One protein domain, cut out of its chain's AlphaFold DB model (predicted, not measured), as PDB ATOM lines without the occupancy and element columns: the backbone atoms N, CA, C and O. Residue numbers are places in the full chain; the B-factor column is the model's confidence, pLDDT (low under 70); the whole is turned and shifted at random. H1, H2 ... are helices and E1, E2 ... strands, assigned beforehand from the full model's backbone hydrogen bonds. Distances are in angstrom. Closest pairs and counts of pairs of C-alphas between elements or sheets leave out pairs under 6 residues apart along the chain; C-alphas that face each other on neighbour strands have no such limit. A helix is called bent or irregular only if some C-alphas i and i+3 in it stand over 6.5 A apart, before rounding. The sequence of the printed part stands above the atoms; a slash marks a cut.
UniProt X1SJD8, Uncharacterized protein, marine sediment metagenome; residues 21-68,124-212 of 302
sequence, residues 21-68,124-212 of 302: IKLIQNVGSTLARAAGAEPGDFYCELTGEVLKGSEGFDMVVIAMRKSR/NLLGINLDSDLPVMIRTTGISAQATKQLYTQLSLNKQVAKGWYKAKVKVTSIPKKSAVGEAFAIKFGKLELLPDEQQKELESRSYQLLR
ATOM      1  N   ILE A  21      25.576  16.728 -46.081       83.38
ATOM      2  CA  ILE A  21      26.939  16.864 -45.571       83.38
ATOM      3  C   ILE A  21      27.912  16.599 -46.721       83.38
ATOM      4  O   ILE A  21      27.922  15.516 -47.322       83.38
ATOM      5  N   LYS A  22      28.749  17.592 -47.029       82.69
ATOM      6  CA  LYS A  22      29.814  17.502 -48.034       82.69
ATOM      7  C   LYS A  22      31.177  17.520 -47.350       82.69
ATOM      8  O   LYS A  22      31.429  18.338 -46.472       82.69
ATOM      9  N   LEU A  23      32.060  16.615 -47.769       82.81
ATOM     10  CA  LEU A  23      33.466  16.647 -47.370       82.81
ATOM     11  C   LEU A  23      34.188  17.705 -48.206       82.81
ATOM     12  O   LEU A  23      34.223  17.596 -49.436       82.81
ATOM     13  N   ILE A  24      34.792  18.682 -47.541       83.38
ATOM     14  CA  ILE A  24      35.514  19.762 -48.204       83.38
ATOM     15  C   ILE A  24      36.842  19.244 -48.744       83.38
ATOM     16  O   ILE A  24      37.626  18.599 -48.045       83.38
ATOM     17  N   GLN A  25      37.100  19.553 -50.011       81.81
ATOM     18  CA  GLN A  25      38.358  19.249 -50.677       81.81
ATOM     19  C   GLN A  25      39.255  20.492 -50.747       81.81
ATOM     20  O   GLN A  25      38.813  21.634 -50.614       81.81
ATOM     21  N   ASN A  26      40.538  20.267 -51.043       70.62
ATOM     22  CA  ASN A  26      41.499  21.344 -51.312       70.62
ATOM     23  C   ASN A  26      41.109  22.227 -52.511       70.62
ATOM     24  O   ASN A  26      41.565  23.364 -52.616       70.62
ATOM     25  N   VAL A  27      40.251  21.731 -53.402       62.91
ATOM     26  CA  VAL A  27      39.742  22.437 -54.581       62.91
ATOM     27  C   VAL A  27      38.217  22.338 -54.602       62.91
ATOM     28  O   VAL A  27      37.673  21.241 -54.532       62.91
ATOM     29  N   GLY A  28      37.541  23.487 -54.674       57.56
ATOM     30  CA  GLY A  28      36.079  23.578 -54.739       57.56
ATOM     31  C   GLY A  28      35.379  23.562 -53.375       57.56
ATOM     32  O   GLY A  28      35.206  22.502 -52.787       57.56
ATOM     33  N   SER A  29      34.969  24.753 -52.915       60.28
ATOM     34  CA  SER A  29      33.889  25.027 -51.937       60.28
ATOM     35  C   SER A  29      34.020  26.471 -51.421       60.28
ATOM     36  O   SER A  29      34.429  26.719 -50.284       60.28
ATOM     37  N   THR A  30      33.736  27.459 -52.267       63.22
ATOM     38  CA  THR A  30      33.846  28.882 -51.888       63.22
ATOM     39  C   THR A  30      32.934  29.236 -50.710       63.22
ATOM     40  O   THR A  30      33.368  29.936 -49.799       63.22
ATOM     41  N   LEU A  31      31.724  28.671 -50.677       66.25
ATOM     42  CA  LEU A  31      30.751  28.856 -49.595       66.25
ATOM     43  C   LEU A  31      31.234  28.272 -48.259       66.25
ATOM     44  O   LEU A  31      31.189  28.951 -47.240       66.25
ATOM     45  N   ALA A  32      31.775  27.053 -48.267       64.62
ATOM     46  CA  ALA A  32      32.248  26.415 -47.038       64.62
ATOM     47  C   ALA A  32      33.496  27.108 -46.461       64.62
ATOM     48  O   ALA A  32      33.638  27.239 -45.248       64.62
ATOM     49  N   ARG A  33      34.375  27.638 -47.325       68.19
ATOM     50  CA  ARG A  33      35.525  28.448 -46.885       68.19
ATOM     51  C   ARG A  33      35.097  29.774 -46.267       68.19
ATOM     52  O   ARG A  33      35.739  30.232 -45.330       68.19
ATOM     53  N   ALA A  34      34.020  30.381 -46.766       67.06
ATOM     54  CA  ALA A  34      33.459  31.593 -46.173       67.06
ATOM     55  C   ALA A  34      32.893  31.342 -44.762       67.06
ATOM     56  O   ALA A  34      32.957  32.234 -43.920       67.06
ATOM     57  N   ALA A  35      32.416  30.123 -44.487       70.88
ATOM     58  CA  ALA A  35      31.982  29.677 -43.162       70.88
ATOM     59  C   ALA A  35      33.142  29.258 -42.228       70.88
ATOM     60  O   ALA A  35      32.899  28.829 -41.104       70.88
ATOM     61  N   GLY A  36      34.402  29.383 -42.668       73.81
ATOM     62  CA  GLY A  36      35.587  29.063 -41.865       73.81
ATOM     63  C   GLY A  36      35.989  27.586 -41.862       73.81
ATOM     64  O   GLY A  36      36.797  27.188 -41.031       73.81
ATOM     65  N   ALA A  37      35.445  26.775 -42.769       78.56
ATOM     66  CA  ALA A  37      35.751  25.353 -42.827       78.56
ATOM     67  C   ALA A  37      37.075  25.063 -43.559       78.56
ATOM     68  O   ALA A  37      37.355  25.638 -44.621       78.56
ATOM     69  N   GLU A  38      37.876  24.147 -43.010       82.25
ATOM     70  CA  GLU A  38      39.179  23.775 -43.564       82.25
ATOM     71  C   GLU A  38      39.080  22.545 -44.490       82.25
ATOM     72  O   GLU A  38      38.135  21.749 -44.411       82.25
ATOM     73  N   PRO A  39      40.040  22.353 -45.417       81.25
ATOM     74  CA  PRO A  39      40.103  21.137 -46.213       81.25
ATOM     75  C   PRO A  39      40.195  19.888 -45.333       81.25
ATOM     76  O   PRO A  39      41.085  19.768 -44.495       81.25
ATOM     77  N   GLY A  40      39.287  18.939 -45.562       80.38
ATOM     78  CA  GLY A  40      39.153  17.742 -44.739       80.38
ATOM     79  C   GLY A  40      38.004  17.790 -43.738       80.38
ATOM     80  O   GLY A  40      37.643  16.722 -43.242       80.38
ATOM     81  N   ASP A  41      37.386  18.946 -43.503       86.00
ATOM     82  CA  ASP A  41      36.192  19.057 -42.666       86.00
ATOM     83  C   ASP A  41      34.908  18.715 -43.425       86.00
ATOM     84  O   ASP A  41      34.831  18.732 -44.661       86.00
ATOM     85  N   PHE A  42      33.877  18.377 -42.659       84.56
ATOM     86  CA  PHE A  42      32.531  18.145 -43.150       84.56
ATOM     87  C   PHE A  42      31.708  19.422 -42.983       84.56
ATOM     88  O   PHE A  42      31.669  20.006 -41.905       84.56
ATOM     89  N   TYR A  43      31.025  19.840 -44.043       83.81
ATOM     90  CA  TYR A  43      30.160  21.017 -44.039       83.81
ATOM     91  C   TYR A  43      28.734  20.630 -44.393       83.81
ATOM     92  O   TYR A  43      28.500  19.938 -45.392       83.81
ATOM     93  N   CYS A  44      27.790  21.079 -43.574       81.06
ATOM     94  CA  CYS A  44      26.373  20.961 -43.864       81.06
ATOM     95  C   CYS A  44      25.885  22.213 -44.599       81.06
ATOM     96  O   CYS A  44      25.936  23.315 -44.061       81.06
ATOM     97  N   GLU A  45      25.378  22.053 -45.823       73.75
ATOM     98  CA  GLU A  45      24.957  23.208 -46.632       73.75
ATOM     99  C   GLU A  45      23.724  23.925 -46.082       73.75
ATOM    100  O   GLU A  45      23.588  25.127 -46.283       73.75
ATOM    101  N   LEU A  46      22.845  23.192 -45.398       75.62
ATOM    102  CA  LEU A  46      21.582  23.725 -44.896       75.62
ATOM    103  C   LEU A  46      21.745  24.409 -43.534       75.62
ATOM    104  O   LEU A  46      21.198  25.486 -43.325       75.62
ATOM    105  N   THR A  47      22.490  23.792 -42.609       74.06
ATOM    106  CA  THR A  47      22.679  24.334 -41.252       74.06
ATOM    107  C   THR A  47      23.885  25.263 -41.146       74.06
ATOM    108  O   THR A  47      23.988  26.026 -40.191       74.06
ATOM    109  N   GLY A  48      24.809  25.217 -42.113       73.38
ATOM    110  CA  GLY A  48      26.073  25.953 -42.052       73.38
ATOM    111  C   GLY A  48      27.056  25.401 -41.013       73.38
ATOM    112  O   GLY A  48      28.106  26.001 -40.791       73.38
ATOM    113  N   GLU A  49      26.738  24.271 -40.375       79.94
ATOM    114  CA  GLU A  49      27.587  23.652 -39.361       79.94
ATOM    115  C   GLU A  49      28.831  23.019 -39.989       79.94
ATOM    116  O   GLU A  49      28.766  22.309 -41.001       79.94
ATOM    117  N   VAL A  50      29.972  23.259 -39.341       81.81
ATOM    118  CA  VAL A  50      31.265  22.670 -39.687       81.81
ATOM    119  C   VAL A  50      31.591  21.596 -38.658       81.81
ATOM    120  O   VAL A  50      31.812  21.885 -37.483       81.81
ATOM    121  N   LEU A  51      31.636  20.348 -39.108       82.38
ATOM    122  CA  LEU A  51      32.049  19.199 -38.315       82.38
ATOM    123  C   LEU A  51      33.509  18.889 -38.645       82.38
ATOM    124  O   LEU A  51      33.851  18.607 -39.799       82.38
ATOM    125  N   LYS A  52      34.374  18.916 -37.630       82.44
ATOM    126  CA  LYS A  52      35.805  18.657 -37.816       82.44
ATOM    127  C   LYS A  52      36.037  17.240 -38.327       82.44
ATOM    128  O   LYS A  52      35.629  16.255 -37.707       82.44
ATOM    129  N   GLY A  53      36.745  17.125 -39.444       76.69
ATOM    130  CA  GLY A  53      36.953  15.847 -40.125       76.69
ATOM    131  C   GLY A  53      37.732  14.811 -39.307       76.69
ATOM    132  O   GLY A  53      37.518  13.605 -39.467       76.69
ATOM    133  N   SER A  54      38.606  15.284 -38.414       75.44
ATOM    134  CA  SER A  54      39.439  14.467 -37.524       75.44
ATOM    135  C   SER A  54      38.669  13.882 -36.339       75.44
ATOM    136  O   SER A  54      38.913  12.738 -35.954       75.44
ATOM    137  N   GLU A  55      37.736  14.648 -35.772       79.12
ATOM    138  CA  GLU A  55      36.870  14.213 -34.671       79.12
ATOM    139  C   GLU A  55      35.826  13.213 -35.191       79.12
ATOM    140  O   GLU A  55      35.574  12.174 -34.561       79.12
ATOM    141  N   GLY A  56      35.339  13.472 -36.411       80.38
ATOM    142  CA  GLY A  56      34.307  12.688 -37.066       80.38
ATOM    143  C   GLY A  56      32.951  12.836 -36.381       80.38
ATOM    144  O   GLY A  56      32.829  13.493 -35.355       80.38
ATOM    145  N   PHE A  57      31.934  12.198 -36.947       85.25
ATOM    146  CA  PHE A  57      30.598  12.130 -36.354       85.25
ATOM    147  C   PHE A  57      30.059  10.710 -36.442       85.25
ATOM    148  O   PHE A  57      30.480   9.916 -37.296       85.25
ATOM    149  N   ASP A  58      29.138  10.380 -35.550       87.50
ATOM    150  CA  ASP A  58      28.547   9.055 -35.488       87.50
ATOM    151  C   ASP A  58      27.195   9.033 -36.198       87.50
ATOM    152  O   ASP A  58      26.295   9.803 -35.883       87.50
ATOM    153  N   MET A  59      27.024   8.121 -37.155       87.25
ATOM    154  CA  MET A  59      25.776   8.002 -37.905       87.25
ATOM    155  C   MET A  59      25.210   6.587 -37.884       87.25
ATOM    156  O   MET A  59      25.945   5.595 -37.889       87.25
ATOM    157  N   VAL A  60      23.886   6.496 -37.964       86.25
ATOM    158  CA  VAL A  60      23.175   5.252 -38.276       86.25
ATOM    159  C   VAL A  60      22.687   5.315 -39.710       86.25
ATOM    160  O   VAL A  60      22.033   6.272 -40.119       86.25
ATOM    161  N   VAL A  61      23.010   4.291 -40.497       83.81
ATOM    162  CA  VAL A  61      22.629   4.231 -41.911       83.81
ATOM    163  C   VAL A  61      21.209   3.684 -42.038       83.81
ATOM    164  O   VAL A  61      20.931   2.556 -41.641       83.81
ATOM    165  N   ILE A  62      20.317   4.465 -42.648       80.62
ATOM    166  CA  ILE A  62      18.933   4.059 -42.936       80.62
ATOM    167  C   ILE A  62      18.840   3.421 -44.318       80.62
ATOM    168  O   ILE A  62      18.261   2.349 -44.494       80.62
ATOM    169  N   ALA A  63      19.412   4.092 -45.317       80.06
ATOM    170  CA  ALA A  63      19.350   3.647 -46.696       80.06
ATOM    171  C   ALA A  63      20.625   4.006 -47.449       80.06
ATOM    172  O   ALA A  63      21.222   5.063 -47.262       80.06
ATOM    173  N   MET A  64      21.016   3.120 -48.357       84.06
ATOM    174  CA  MET A  64      22.097   3.367 -49.298       84.06
ATOM    175  C   MET A  64      21.619   3.062 -50.705       84.06
ATOM    176  O   MET A  64      21.111   1.969 -50.974       84.06
ATOM    177  N   ARG A  65      21.835   4.006 -51.619       84.00
ATOM    178  CA  ARG A  65      21.590   3.819 -53.050       84.00
ATOM    179  C   ARG A  65      22.871   4.018 -53.835       84.00
ATOM    180  O   ARG A  65      23.666   4.914 -53.554       84.00
ATOM    181  N   LYS A  66      23.067   3.157 -54.830       86.06
ATOM    182  CA  LYS A  66      24.143   3.304 -55.805       86.06
ATOM    183  C   LYS A  66      23.638   4.219 -56.912       86.06
ATOM    184  O   LYS A  66      22.600   3.929 -57.503       86.06
ATOM    185  N   SER A  67      24.404   5.241 -57.248       85.19
ATOM    186  CA  SER A  67      24.152   6.133 -58.376       85.19
ATOM    187  C   SER A  67      25.333   6.115 -59.347       85.19
ATOM    188  O   SER A  67      26.428   5.623 -59.045       85.19
ATOM    189  N   ARG A  68      25.105   6.608 -60.562       86.19
ATOM    190  CA  ARG A  68      26.132   6.746 -61.593       86.19
ATOM    191  C   ARG A  68      26.044   8.105 -62.243       86.19
ATOM    192  O   ARG A  68      24.954   8.628 -62.451       86.19
ATOM    193  N   ASN A 124      24.892   7.290 -52.537       86.06
ATOM    194  CA  ASN A 124      24.077   8.173 -51.721       86.06
ATOM    195  C   ASN A 124      23.727   7.421 -50.436       86.06
ATOM    196  O   ASN A 124      23.043   6.395 -50.492       86.06
ATOM    197  N   LEU A 125      24.226   7.906 -49.302       87.19
ATOM    198  CA  LEU A 125      23.879   7.402 -47.982       87.19
ATOM    199  C   LEU A 125      22.880   8.358 -47.345       87.19
ATOM    200  O   LEU A 125      23.123   9.562 -47.294       87.19
ATOM    201  N   LEU A 126      21.790   7.798 -46.845       85.56
ATOM    202  CA  LEU A 126      20.863   8.453 -45.940       85.56
ATOM    203  C   LEU A 126      21.067   7.844 -44.555       85.56
ATOM    204  O   LEU A 126      21.000   6.618 -44.400       85.56
ATOM    205  N   GLY A 127      21.306   8.686 -43.562       86.44
ATOM    206  CA  GLY A 127      21.415   8.256 -42.176       86.44
ATOM    207  C   GLY A 127      20.899   9.295 -41.200       86.44
ATOM    208  O   GLY A 127      20.465  10.365 -41.610       86.44
ATOM    209  N   ILE A 128      20.940   8.961 -39.919       85.69
ATOM    210  CA  ILE A 128      20.660   9.876 -38.808       85.69
ATOM    211  C   ILE A 128      21.987  10.118 -38.101       85.69
ATOM    212  O   ILE A 128      22.689   9.151 -37.786       85.69
ATOM    213  N   ASN A 129      22.347  11.383 -37.908       85.12
ATOM    214  CA  ASN A 129      23.476  11.742 -37.059       85.12
ATOM    215  C   ASN A 129      23.071  11.534 -35.596       85.12
ATOM    216  O   ASN A 129      22.047  12.063 -35.193       85.12
ATOM    217  N   LEU A 130      23.841  10.782 -34.813       82.06
ATOM    218  CA  LEU A 130      23.506  10.501 -33.411       82.06
ATOM    219  C   LEU A 130      23.773  11.694 -32.485       82.06
ATOM    220  O   LEU A 130      23.198  11.762 -31.405       82.06
ATOM    221  N   ASP A 131      24.636  12.626 -32.896       80.50
ATOM    222  CA  ASP A 131      24.978  13.792 -32.074       80.50
ATOM    223  C   ASP A 131      23.896  14.878 -32.142       80.50
ATOM    224  O   ASP A 131      23.581  15.517 -31.141       80.50
ATOM    225  N   SER A 132      23.322  15.089 -33.331       75.31
ATOM    226  CA  SER A 132      22.276  16.093 -33.565       75.31
ATOM    227  C   SER A 132      20.884  15.499 -33.758       75.31
ATOM    228  O   SER A 132      19.917  16.247 -33.860       75.31
ATOM    229  N   ASP A 133      20.766  14.171 -33.833       74.69
ATOM    230  CA  ASP A 133      19.523  13.439 -34.099       74.69
ATOM    231  C   ASP A 133      18.821  13.801 -35.428       74.69
ATOM    232  O   ASP A 133      17.693  13.375 -35.694       74.69
ATOM    233  N   LEU A 134      19.506  14.542 -36.308       80.88
ATOM    234  CA  LEU A 134      18.984  15.007 -37.592       80.88
ATOM    235  C   LEU A 134      19.273  14.009 -38.727       80.88
ATOM    236  O   LEU A 134      20.351  13.398 -38.769       80.88
ATOM    237  N   PRO A 135      18.349  13.851 -39.697       81.88
ATOM    238  CA  PRO A 135      18.600  13.058 -40.892       81.88
ATOM    239  C   PRO A 135      19.634  13.762 -41.769       81.88
ATOM    240  O   PRO A 135      19.459  14.918 -42.123       81.88
ATOM    241  N   VAL A 136      20.690  13.062 -42.163       85.44
ATOM    242  CA  VAL A 136      21.788  13.598 -42.973       85.44
ATOM    243  C   VAL A 136      21.991  12.769 -44.234       85.44
ATOM    244  O   VAL A 136      21.920  11.532 -44.222       85.44
ATOM    245  N   MET A 137      22.273  13.451 -45.343       86.38
ATOM    246  CA  MET A 137      22.616  12.813 -46.611       86.38
ATOM    247  C   MET A 137      24.096  13.011 -46.938       86.38
ATOM    248  O   MET A 137      24.581  14.137 -47.030       86.38
ATOM    249  N   ILE A 138      24.806  11.911 -47.190       87.62
ATOM    250  CA  ILE A 138      26.209  11.924 -47.615       87.62
ATOM    251  C   ILE A 138      26.293  11.347 -49.024       87.62
ATOM    252  O   ILE A 138      25.914  10.198 -49.270       87.62
ATOM    253  N   ARG A 139      26.828  12.129 -49.964       86.06
ATOM    254  CA  ARG A 139      27.107  11.663 -51.328       86.06
ATOM    255  C   ARG A 139      28.595  11.404 -51.469       86.06
ATOM    256  O   ARG A 139      29.404  12.325 -51.413       86.06
ATOM    257  N   THR A 140      28.953  10.140 -51.647       86.25
ATOM    258  CA  THR A 140      30.349   9.717 -51.785       86.25
ATOM    259  C   THR A 140      30.669   9.418 -53.241       86.25
ATOM    260  O   THR A 140      29.951   8.675 -53.914       86.25
ATOM    261  N   THR A 141      31.747  10.024 -53.732       83.06
ATOM    262  CA  THR A 141      32.201   9.938 -55.122       83.06
ATOM    263  C   THR A 141      33.715   9.693 -55.174       83.06
ATOM    264  O   THR A 141      34.442   9.886 -54.187       83.06
ATOM    265  N   GLY A 142      34.211   9.212 -56.316       81.00
ATOM    266  CA  GLY A 142      35.650   9.095 -56.585       81.00
ATOM    267  C   GLY A 142      36.418   8.268 -55.544       81.00
ATOM    268  O   GLY A 142      36.188   7.068 -55.393       81.00
ATOM    269  N   ILE A 143      37.352   8.907 -54.830       82.12
ATOM    270  CA  ILE A 143      38.279   8.256 -53.880       82.12
ATOM    271  C   ILE A 143      37.541   7.660 -52.665       82.12
ATOM    272  O   ILE A 143      37.988   6.662 -52.094       82.12
ATOM    273  N   SER A 144      36.399   8.238 -52.289       84.69
ATOM    274  CA  SER A 144      35.571   7.764 -51.170       84.69
ATOM    275  C   SER A 144      34.657   6.589 -51.545       84.69
ATOM    276  O   SER A 144      34.278   5.805 -50.678       84.69
ATOM    277  N   ALA A 145      34.378   6.382 -52.839       84.06
ATOM    278  CA  ALA A 145      33.424   5.371 -53.300       84.06
ATOM    279  C   ALA A 145      33.825   3.929 -52.926       84.06
ATOM    280  O   ALA A 145      32.962   3.089 -52.677       84.06
ATOM    281  N   GLN A 146      35.127   3.627 -52.856       85.81
ATOM    282  CA  GLN A 146      35.603   2.296 -52.462       85.81
ATOM    283  C   GLN A 146      35.324   1.996 -50.982       85.81
ATOM    284  O   GLN A 146      34.869   0.897 -50.666       85.81
ATOM    285  N   ALA A 147      35.563   2.964 -50.092       87.06
ATOM    286  CA  ALA A 147      35.268   2.817 -48.667       87.06
ATOM    287  C   ALA A 147      33.758   2.643 -48.450       87.06
ATOM    288  O   ALA A 147      33.330   1.748 -47.722       87.06
ATOM    289  N   THR A 148      32.944   3.411 -49.178       87.19
ATOM    290  CA  THR A 148      31.486   3.268 -49.140       87.19
ATOM    291  C   THR A 148      31.015   1.915 -49.658       87.19
ATOM    292  O   THR A 148      30.094   1.329 -49.096       87.19
ATOM    293  N   LYS A 149      31.653   1.369 -50.700       86.75
ATOM    294  CA  LYS A 149      31.341   0.022 -51.189       86.75
ATOM    295  C   LYS A 149      31.621  -1.043 -50.123       86.75
ATOM    296  O   LYS A 149      30.816  -1.957 -49.971       86.75
ATOM    297  N   GLN A 150      32.736  -0.937 -49.399       87.19
ATOM    298  CA  GLN A 150      33.058  -1.866 -48.310       87.19
ATOM    299  C   GLN A 150      32.009  -1.796 -47.198       87.19
ATOM    300  O   GLN A 150      31.502  -2.839 -46.785       87.19
ATOM    301  N   LEU A 151      31.619  -0.581 -46.795       86.06
ATOM    302  CA  LEU A 151      30.539  -0.375 -45.832       86.06
ATOM    303  C   LEU A 151      29.219  -0.978 -46.331       86.06
ATOM    304  O   LEU A 151      28.563  -1.712 -45.599       86.06
ATOM    305  N   TYR A 152      28.853  -0.729 -47.591       85.62
ATOM    306  CA  TYR A 152      27.647  -1.286 -48.203       85.62
ATOM    307  C   TYR A 152      27.631  -2.816 -48.148       85.62
ATOM    308  O   TYR A 152      26.611  -3.412 -47.815       85.62
ATOM    309  N   THR A 153      28.755  -3.470 -48.454       84.75
ATOM    310  CA  THR A 153      28.861  -4.932 -48.376       84.75
ATOM    311  C   THR A 153      28.709  -5.430 -46.939       84.75
ATOM    312  O   THR A 153      27.952  -6.370 -46.716       84.75
ATOM    313  N   GLN A 154      29.362  -4.786 -45.967       82.75
ATOM    314  CA  GLN A 154      29.242  -5.149 -44.550       82.75
ATOM    315  C   GLN A 154      27.807  -4.970 -44.032       82.75
ATOM    316  O   GLN A 154      27.252  -5.875 -43.413       82.75
ATOM    317  N   LEU A 155      27.173  -3.839 -44.345       80.25
ATOM    318  CA  LEU A 155      25.793  -3.559 -43.953       80.25
ATOM    319  C   LEU A 155      24.786  -4.463 -44.668       80.25
ATOM    320  O   LEU A 155      23.812  -4.873 -44.053       80.25
ATOM    321  N   SER A 156      25.014  -4.821 -45.933       80.25
ATOM    322  CA  SER A 156      24.142  -5.747 -46.667       80.25
ATOM    323  C   SER A 156      24.176  -7.158 -46.067       80.25
ATOM    324  O   SER A 156      23.125  -7.776 -45.894       80.25
ATOM    325  N   LEU A 157      25.362  -7.638 -45.671       78.75
ATOM    326  CA  LEU A 157      25.504  -8.896 -44.929       78.75
ATOM    327  C   LEU A 157      24.769  -8.818 -43.584       78.75
ATOM    328  O   LEU A 157      23.976  -9.700 -43.262       78.75
ATOM    329  N   ASN A 158      24.939  -7.716 -42.847       72.62
ATOM    330  CA  ASN A 158      24.220  -7.497 -41.592       72.62
ATOM    331  C   ASN A 158      22.703  -7.397 -41.797       72.62
ATOM    332  O   ASN A 158      21.952  -7.919 -40.982       72.62
ATOM    333  N   LYS A 159      22.227  -6.800 -42.894       71.94
ATOM    334  CA  LYS A 159      20.799  -6.710 -43.221       71.94
ATOM    335  C   LYS A 159      20.187  -8.094 -43.435       71.94
ATOM    336  O   LYS A 159      19.075  -8.340 -42.978       71.94
ATOM    337  N   GLN A 160      20.896  -8.993 -44.120       69.56
ATOM    338  CA  GLN A 160      20.425 -10.365 -44.333       69.56
ATOM    339  C   GLN A 160      20.296 -11.134 -43.014       69.56
ATOM    340  O   GLN A 160      19.353 -11.902 -42.847       69.56
ATOM    341  N   VAL A 161      21.203 -10.885 -42.067       67.12
ATOM    342  CA  VAL A 161      21.212 -11.552 -40.757       67.12
ATOM    343  C   VAL A 161      20.220 -10.911 -39.776       67.12
ATOM    344  O   VAL A 161      19.509 -11.615 -39.066       67.12
ATOM    345  N   ALA A 162      20.139  -9.581 -39.740       59.81
ATOM    346  CA  ALA A 162      19.472  -8.818 -38.682       59.81
ATOM    347  C   ALA A 162      18.196  -8.075 -39.133       59.81
ATOM    348  O   ALA A 162      17.609  -7.341 -38.333       59.81
ATOM    349  N   LYS A 163      17.760  -8.278 -40.387       63.50
ATOM    350  CA  LYS A 163      16.549  -7.737 -41.044       63.50
ATOM    351  C   LYS A 163      16.453  -6.206 -41.199       63.50
ATOM    352  O   LYS A 163      15.516  -5.747 -41.842       63.50
ATOM    353  N   GLY A 164      17.431  -5.418 -40.738       62.41
ATOM    354  CA  GLY A 164      17.412  -3.950 -40.848       62.41
ATOM    355  C   GLY A 164      18.802  -3.308 -40.932       62.41
ATOM    356  O   GLY A 164      19.779  -3.885 -40.458       62.41
ATOM    357  N   TRP A 165      18.893  -2.122 -41.553       64.69
ATOM    358  CA  TRP A 165      20.133  -1.322 -41.654       64.69
ATOM    359  C   TRP A 165      20.423  -0.515 -40.374       64.69
ATOM    360  O   TRP A 165      21.580  -0.255 -40.058       64.69
ATOM    361  N   TYR A 166      19.376  -0.197 -39.607       60.69
ATOM    362  CA  TYR A 166      19.365   0.692 -38.435       60.69
ATOM    363  C   TYR A 166      20.048   0.134 -37.173       60.69
ATOM    364  O   TYR A 166      20.049   0.775 -36.128       60.69
ATOM    365  N   LYS A 167      20.628  -1.069 -37.239       65.19
ATOM    366  CA  LYS A 167      21.191  -1.760 -36.065       65.19
ATOM    367  C   LYS A 167      22.674  -1.499 -35.834       65.19
ATOM    368  O   LYS A 167      23.216  -1.959 -34.832       65.19
ATOM    369  N   ALA A 168      23.334  -0.802 -36.757       71.12
ATOM    370  CA  ALA A 168      24.763  -0.553 -36.678       71.12
ATOM    371  C   ALA A 168      25.089   0.942 -36.762       71.12
ATOM    372  O   ALA A 168      24.709   1.635 -37.708       71.12
ATOM    373  N   LYS A 169      25.844   1.395 -35.765       82.81
ATOM    374  CA  LYS A 169      26.476   2.700 -35.659       82.81
ATOM    375  C   LYS A 169      27.764   2.684 -36.467       82.81
ATOM    376  O   LYS A 169      28.537   1.723 -36.402       82.81
ATOM    377  N   VAL A 170      27.998   3.750 -37.220       84.75
ATOM    378  CA  VAL A 170      29.204   3.944 -38.021       84.75
ATOM    379  C   VAL A 170      29.799   5.298 -37.687       84.75
ATOM    380  O   VAL A 170      29.167   6.327 -37.912       84.75
ATOM    381  N   LYS A 171      31.052   5.299 -37.233       86.62
ATOM    382  CA  LYS A 171      31.821   6.534 -37.095       86.62
ATOM    383  C   LYS A 171      32.353   6.986 -38.454       86.62
ATOM    384  O   LYS A 171      33.079   6.237 -39.110       86.62
ATOM    385  N   VAL A 172      32.018   8.193 -38.890       87.38
ATOM    386  CA  VAL A 172      32.485   8.783 -40.151       87.38
ATOM    387  C   VAL A 172      33.643   9.725 -39.855       87.38
ATOM    388  O   VAL A 172      33.506  10.650 -39.067       87.38
ATOM    389  N   THR A 173      34.791   9.496 -40.488       88.94
ATOM    390  CA  THR A 173      36.006  10.318 -40.330       88.94
ATOM    391  C   THR A 173      36.566  10.699 -41.693       88.94
ATOM    392  O   THR A 173      36.310  10.009 -42.688       88.94
ATOM    393  N   SER A 174      37.342  11.776 -41.761       88.00
ATOM    394  CA  SER A 174      38.114  12.115 -42.955       88.00
ATOM    395  C   SER A 174      39.568  11.667 -42.806       88.00
ATOM    396  O   SER A 174      40.144  11.660 -41.721       88.00
ATOM    397  N   ILE A 175      40.166  11.221 -43.912       87.06
ATOM    398  CA  ILE A 175      41.584  10.867 -43.977       87.06
ATOM    399  C   ILE A 175      42.230  11.562 -45.171       87.06
ATOM    400  O   ILE A 175      41.722  11.429 -46.292       87.06
ATOM    401  N   PRO A 176      43.384  12.224 -44.977       85.19
ATOM    402  CA  PRO A 176      44.177  12.727 -46.083       85.19
ATOM    403  C   PRO A 176      44.816  11.561 -46.845       85.19
ATOM    404  O   PRO A 176      45.506  10.707 -46.282       85.19
ATOM    405  N   LYS A 177      44.607  11.522 -48.158       81.44
ATOM    406  CA  LYS A 177      45.304  10.636 -49.089       81.44
ATOM    407  C   LYS A 177      46.190  11.475 -49.999       81.44
ATOM    408  O   LYS A 177      45.712  12.320 -50.756       81.44
ATOM    409  N   LYS A 178      47.494  11.203 -49.954       77.44
ATOM    410  CA  LYS A 178      48.463  11.809 -50.867       77.44
ATOM    411  C   LYS A 178      48.327  11.158 -52.239       77.44
ATOM    412  O   LYS A 178      48.446   9.941 -52.369       77.44
ATOM    413  N   SER A 179      48.053  11.967 -53.253       67.94
ATOM    414  CA  SER A 179      48.065  11.566 -54.657       67.94
ATOM    415  C   SER A 179      49.187  12.298 -55.391       67.94
ATOM    416  O   SER A 179      49.694  13.306 -54.908       67.94
ATOM    417  N   ALA A 180      49.557  11.825 -56.584       64.75
ATOM    418  CA  ALA A 180      50.603  12.451 -57.398       64.75
ATOM    419  C   ALA A 180      50.304  13.916 -57.792       64.75
ATOM    420  O   ALA A 180      51.211  14.634 -58.194       64.75
ATOM    421  N   VAL A 181      49.044  14.351 -57.683       62.50
ATOM    422  CA  VAL A 181      48.570  15.693 -58.068       62.50
ATOM    423  C   VAL A 181      48.315  16.584 -56.836       62.50
ATOM    424  O   VAL A 181      48.022  17.764 -56.977       62.50
ATOM    425  N   GLY A 182      48.451  16.044 -55.617       73.19
ATOM    426  CA  GLY A 182      48.240  16.779 -54.367       73.19
ATOM    427  C   GLY A 182      47.573  15.946 -53.271       73.19
ATOM    428  O   GLY A 182      47.307  14.748 -53.435       73.19
ATOM    429  N   GLU A 183      47.296  16.587 -52.138       77.12
ATOM    430  CA  GLU A 183      46.558  15.989 -51.022       77.12
ATOM    431  C   GLU A 183      45.049  16.079 -51.284       77.12
ATOM    432  O   GLU A 183      44.516  17.158 -51.548       77.12
ATOM    433  N   ALA A 184      44.366  14.936 -51.235       81.19
ATOM    434  CA  ALA A 184      42.915  14.839 -51.351       81.19
ATOM    435  C   ALA A 184      42.353  14.149 -50.110       81.19
ATOM    436  O   ALA A 184      42.974  13.231 -49.572       81.19
ATOM    437  N   PHE A 185      41.165  14.544 -49.667       83.50
ATOM    438  CA  PHE A 185      40.557  13.971 -48.470       83.50
ATOM    439  C   PHE A 185      39.546  12.897 -48.858       83.50
ATOM    440  O   PHE A 185      38.728  13.076 -49.761       83.50
ATOM    441  N   ALA A 186      39.602  11.752 -48.184       85.06
ATOM    442  CA  ALA A 186      38.681  10.647 -48.395       85.06
ATOM    443  C   ALA A 186      37.900  10.351 -47.119       85.06
ATOM    444  O   ALA A 186      38.447  10.397 -46.020       85.06
ATOM    445  N   ILE A 187      36.633   9.979 -47.281       87.50
ATOM    446  CA  ILE A 187      35.802   9.514 -46.171       87.50
ATOM    447  C   ILE A 187      36.237   8.098 -45.794       87.50
ATOM    448  O   ILE A 187      36.349   7.219 -46.657       87.50
ATOM    449  N   LYS A 188      36.462   7.881 -44.501       88.19
ATOM    450  CA  LYS A 188      36.646   6.568 -43.898       88.19
ATOM    451  C   LYS A 188      35.503   6.294 -42.932       88.19
ATOM    452  O   LYS A 188      35.204   7.092 -42.048       88.19
ATOM    453  N   PHE A 189      34.937   5.108 -43.079       86.38
ATOM    454  CA  PHE A 189      33.980   4.553 -42.139       86.38
ATOM    455  C   PHE A 189      34.733   3.714 -41.102       86.38
ATOM    456  O   PHE A 189      35.588   2.892 -41.451       86.38
ATOM    457  N   GLY A 190      34.474   3.993 -39.829       82.81
ATOM    458  CA  GLY A 190      34.999   3.273 -38.680       82.81
ATOM    459  C   GLY A 190      34.369   1.891 -38.525       82.81
ATOM    460  O   GLY A 190      33.620   1.416 -39.380       82.81
ATOM    461  N   LYS A 191      34.698   1.225 -37.415       79.12
ATOM    462  CA  LYS A 191      34.121  -0.080 -37.089       79.12
ATOM    463  C   LYS A 191      32.616   0.067 -36.840       79.12
ATOM    464  O   LYS A 191      32.181   1.048 -36.250       79.12
ATOM    465  N   LEU A 192      31.853  -0.921 -37.298       79.50
ATOM    466  CA  LEU A 192      30.425  -1.041 -37.022       79.50
ATOM    467  C   LEU A 192      30.225  -1.460 -35.561       79.50
ATOM    468  O   LEU A 192      30.703  -2.525 -35.158       79.50
ATOM    469  N   GLU A 193      29.518  -0.640 -34.794       78.44
ATOM    470  CA  GLU A 193      29.111  -0.941 -33.418       78.44
ATOM    471  C   GLU A 193      27.607  -1.210 -33.386       78.44
ATOM    472  O   GLU A 193      26.834  -0.504 -34.028       78.44
ATOM    473  N   LEU A 194      27.175  -2.259 -32.688       74.75
ATOM    474  CA  LEU A 194      25.752  -2.582 -32.580       74.75
ATOM    475  C   LEU A 194      25.091  -1.657 -31.556       74.75
ATOM    476  O   LEU A 194      25.621  -1.484 -30.459       74.75
ATOM    477  N   LEU A 195      23.942  -1.079 -31.911       75.88
ATOM    478  CA  LEU A 195      23.165  -0.251 -30.983       75.88
ATOM    479  C   LEU A 195      22.334  -1.115 -30.021       75.88
ATOM    480  O   LEU A 195      21.915  -2.211 -30.404       75.88
ATOM    481  N   PRO A 196      22.038  -0.622 -28.804       73.06
ATOM    482  CA  PRO A 196      21.112  -1.276 -27.881       73.06
ATOM    483  C   PRO A 196      19.676  -1.319 -28.439       73.06
ATOM    484  O   PRO A 196      19.261  -0.439 -29.194       73.06
ATOM    485  N   ASP A 197      18.906  -2.338 -28.046       70.00
ATOM    486  CA  ASP A 197      17.586  -2.653 -28.624       70.00
ATOM    487  C   ASP A 197      16.528  -1.546 -28.449       70.00
ATOM    488  O   ASP A 197      15.602  -1.447 -29.255       70.00
ATOM    489  N   GLU A 198      16.660  -0.686 -27.436       70.12
ATOM    490  CA  GLU A 198      15.753   0.450 -27.214       70.12
ATOM    491  C   GLU A 198      15.916   1.526 -28.295       70.12
ATOM    492  O   GLU A 198      14.936   1.936 -28.918       70.12
ATOM    493  N   GLN A 199      17.162   1.899 -28.603       69.44
ATOM    494  CA  GLN A 199      17.471   2.870 -29.657       69.44
ATOM    495  C   GLN A 199      17.125   2.323 -31.045       69.44
ATOM    496  O   GLN A 199      16.742   3.079 -31.934       69.44
ATOM    497  N   GLN A 200      17.190   1.002 -31.242       69.06
ATOM    498  CA  GLN A 200      16.820   0.384 -32.517       69.06
ATOM    499  C   GLN A 200      15.343   0.606 -32.875       69.06
ATOM    500  O   GLN A 200      15.054   0.861 -34.040       69.06
ATOM    501  N   LYS A 201      14.417   0.529 -31.907       71.25
ATOM    502  CA  LYS A 201      12.974   0.710 -32.165       71.25
ATOM    503  C   LYS A 201      12.628   2.149 -32.534       71.25
ATOM    504  O   LYS A 201      11.808   2.381 -33.420       71.25
ATOM    505  N   GLU A 202      13.268   3.108 -31.874       72.62
ATOM    506  CA  GLU A 202      13.099   4.526 -32.188       72.62
ATOM    507  C   GLU A 202      13.703   4.876 -33.555       72.62
ATOM    508  O   GLU A 202      13.082   5.555 -34.371       72.62
ATOM    509  N   LEU A 203      14.891   4.354 -33.856       71.88
ATOM    510  CA  LEU A 203      15.516   4.552 -35.163       71.88
ATOM    511  C   LEU A 203      14.744   3.849 -36.279       71.88
ATOM    512  O   LEU A 203      14.704   4.351 -37.399       71.88
ATOM    513  N   GLU A 204      14.104   2.719 -35.987       70.62
ATOM    514  CA  GLU A 204      13.221   2.031 -36.921       70.62
ATOM    515  C   GLU A 204      11.982   2.880 -37.247       70.62
ATOM    516  O   GLU A 204      11.711   3.113 -38.428       70.62
ATOM    517  N   SER A 205      11.282   3.428 -36.246       71.50
ATOM    518  CA  SER A 205      10.118   4.293 -36.487       71.50
ATOM    519  C   SER A 205      10.492   5.567 -37.259       71.50
ATOM    520  O   SER A 205       9.833   5.900 -38.248       71.50
ATOM    521  N   ARG A 206      11.610   6.216 -36.902       70.75
ATOM    522  CA  ARG A 206      12.159   7.367 -37.643       70.75
ATOM    523  C   ARG A 206      12.583   6.982 -39.061       70.75
ATOM    524  O   ARG A 206      12.370   7.746 -40.001       70.75
ATOM    525  N   SER A 207      13.138   5.786 -39.255       69.50
ATOM    526  CA  SER A 207      13.504   5.304 -40.590       69.50
ATOM    527  C   SER A 207      12.283   5.139 -41.494       69.50
ATOM    528  O   SER A 207      12.351   5.515 -42.662       69.50
ATOM    529  N   TYR A 208      11.156   4.651 -40.962       70.31
ATOM    530  CA  TYR A 208       9.909   4.535 -41.718       70.31
ATOM    531  C   TYR A 208       9.313   5.904 -42.056       70.31
ATOM    532  O   TYR A 208       8.913   6.110 -43.204       70.31
ATOM    533  N   GLN A 209       9.352   6.859 -41.119       72.50
ATOM    534  CA  GLN A 209       8.968   8.253 -41.376       72.50
ATOM    535  C   GLN A 209       9.803   8.865 -42.514       72.50
ATOM    536  O   GLN A 209       9.250   9.432 -43.456       72.50
ATOM    537  N   LEU A 210      11.127   8.683 -42.483       69.25
ATOM    538  CA  LEU A 210      12.044   9.228 -43.491       69.25
ATOM    539  C   LEU A 210      11.929   8.531 -44.852       69.25
ATOM    540  O   LEU A 210      12.056   9.172 -45.895       69.25
ATOM    541  N   LEU A 211      11.682   7.221 -44.865       65.44
ATOM    542  CA  LEU A 211      11.504   6.447 -46.094       65.44
ATOM    543  C   LEU A 211      10.083   6.540 -46.659       65.44
ATOM    544  O   LEU A 211       9.822   5.930 -47.698       65.44
ATOM    545  N   ARG A 212       9.176   7.275 -45.994       62.31
ATOM    546  CA  ARG A 212       7.746   7.391 -46.337       62.31
ATOM    547  C   ARG A 212       7.065   6.039 -46.563       62.31
ATOM    548  O   ARG A 212       6.049   5.952 -47.248       62.31
TER     549      ARG A 212
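This is residues 21 to 68 and 124 to 212 of the 302 residues of an uncharacterized protein of marine sediment metagenome (UniProt X1SJD8). A five-stranded sheet, E5-E4-E3-E6-E7, is strongly twisted and curled like part of a barrel; the long helix H2 packs on it, reaching both edge strands, and H3 packs over E4 and E3. The small strand pair E1-E2 packs on E5 through E1, and the short helix H1 lies far out beyond that pair. The printed part has 137 residues, with three named helices and seven named strands in the order E1 H1 E2 E3 E4 E5 H2 E6 E7 H3; both sheets are antiparallel and the class is mixed. It is compact, with a radius of gyration of the C-alphas of 15.2 A and spans of 43 by 30 by 27 A.

Begin with E1, residues 21 to 23, and its antiparallel neighbour E2, residues 42 to 44: N 22 and O 43 are 2.9 A apart, within hydrogen-bond range. Between them is H1, residues 30 to 34, not on the large sheet. Next find E3, residues 57 to 68, which bends by 86 degrees at residue 60. E4, residues 124 to 129, is its antiparallel neighbour, with N 126 and O 63 at 2.8 A. E4 forms a hairpin with E5, residues 135 to 140, with N 125 and O 138 at 2.8 A. E1 touches E5, the closest C-alphas being those of Ile 21 and Ile 138, 5.4 A apart. H2, residues 142 to 162, is on the sheet and touches E7, residues 182 to 194; their closest C-alphas, of Ser 144 and Ala 186, are 5.1 A apart. E6, residues 168 to 179, pairs with E3 through N 170 and O 59, 2.8 A, and forms a hairpin with E7 through N 190 and O 171, 2.7 A. H3, residues 197 to 210, is over E4 and E3 at a height over the sheet of 9.5 A, slantwise to the strands at 48 degrees to E4 on the local plane. H2 and H3 are apart. Every O i to N i+4 pair is within hydrogen-bond range in H1, against 15 of 17 in H2 and 8 of 10 in H3.

Find C-alpha 21 at (26.939, 16.864, -45.571), where E1 begins. E3 is 26.2 A long. H2 starts at C-alpha 142, (35.650, 9.095, -56.585), and runs 30.1 A; it is only just irregular, with C-alphas 143 and 146 6.7 A apart. E6 is 31.8 A long and E7 36.8 A. H3 ends at C-alpha 210, (12.044, 9.228, -43.491), after 19.8 A.

The C-alphas farthest apart, of Ala 180 and Glu 198, are 47.6 A apart. Residues 69 to 123 are not printed, and C-alphas 68 and 124 are 10.2 A apart across the cut. The link from E2 to E3 is long, 12 residues. Mean pLDDT of the printed part is 78.1; 25 residues are under 70, among them 27 to 34 and 160 to 167.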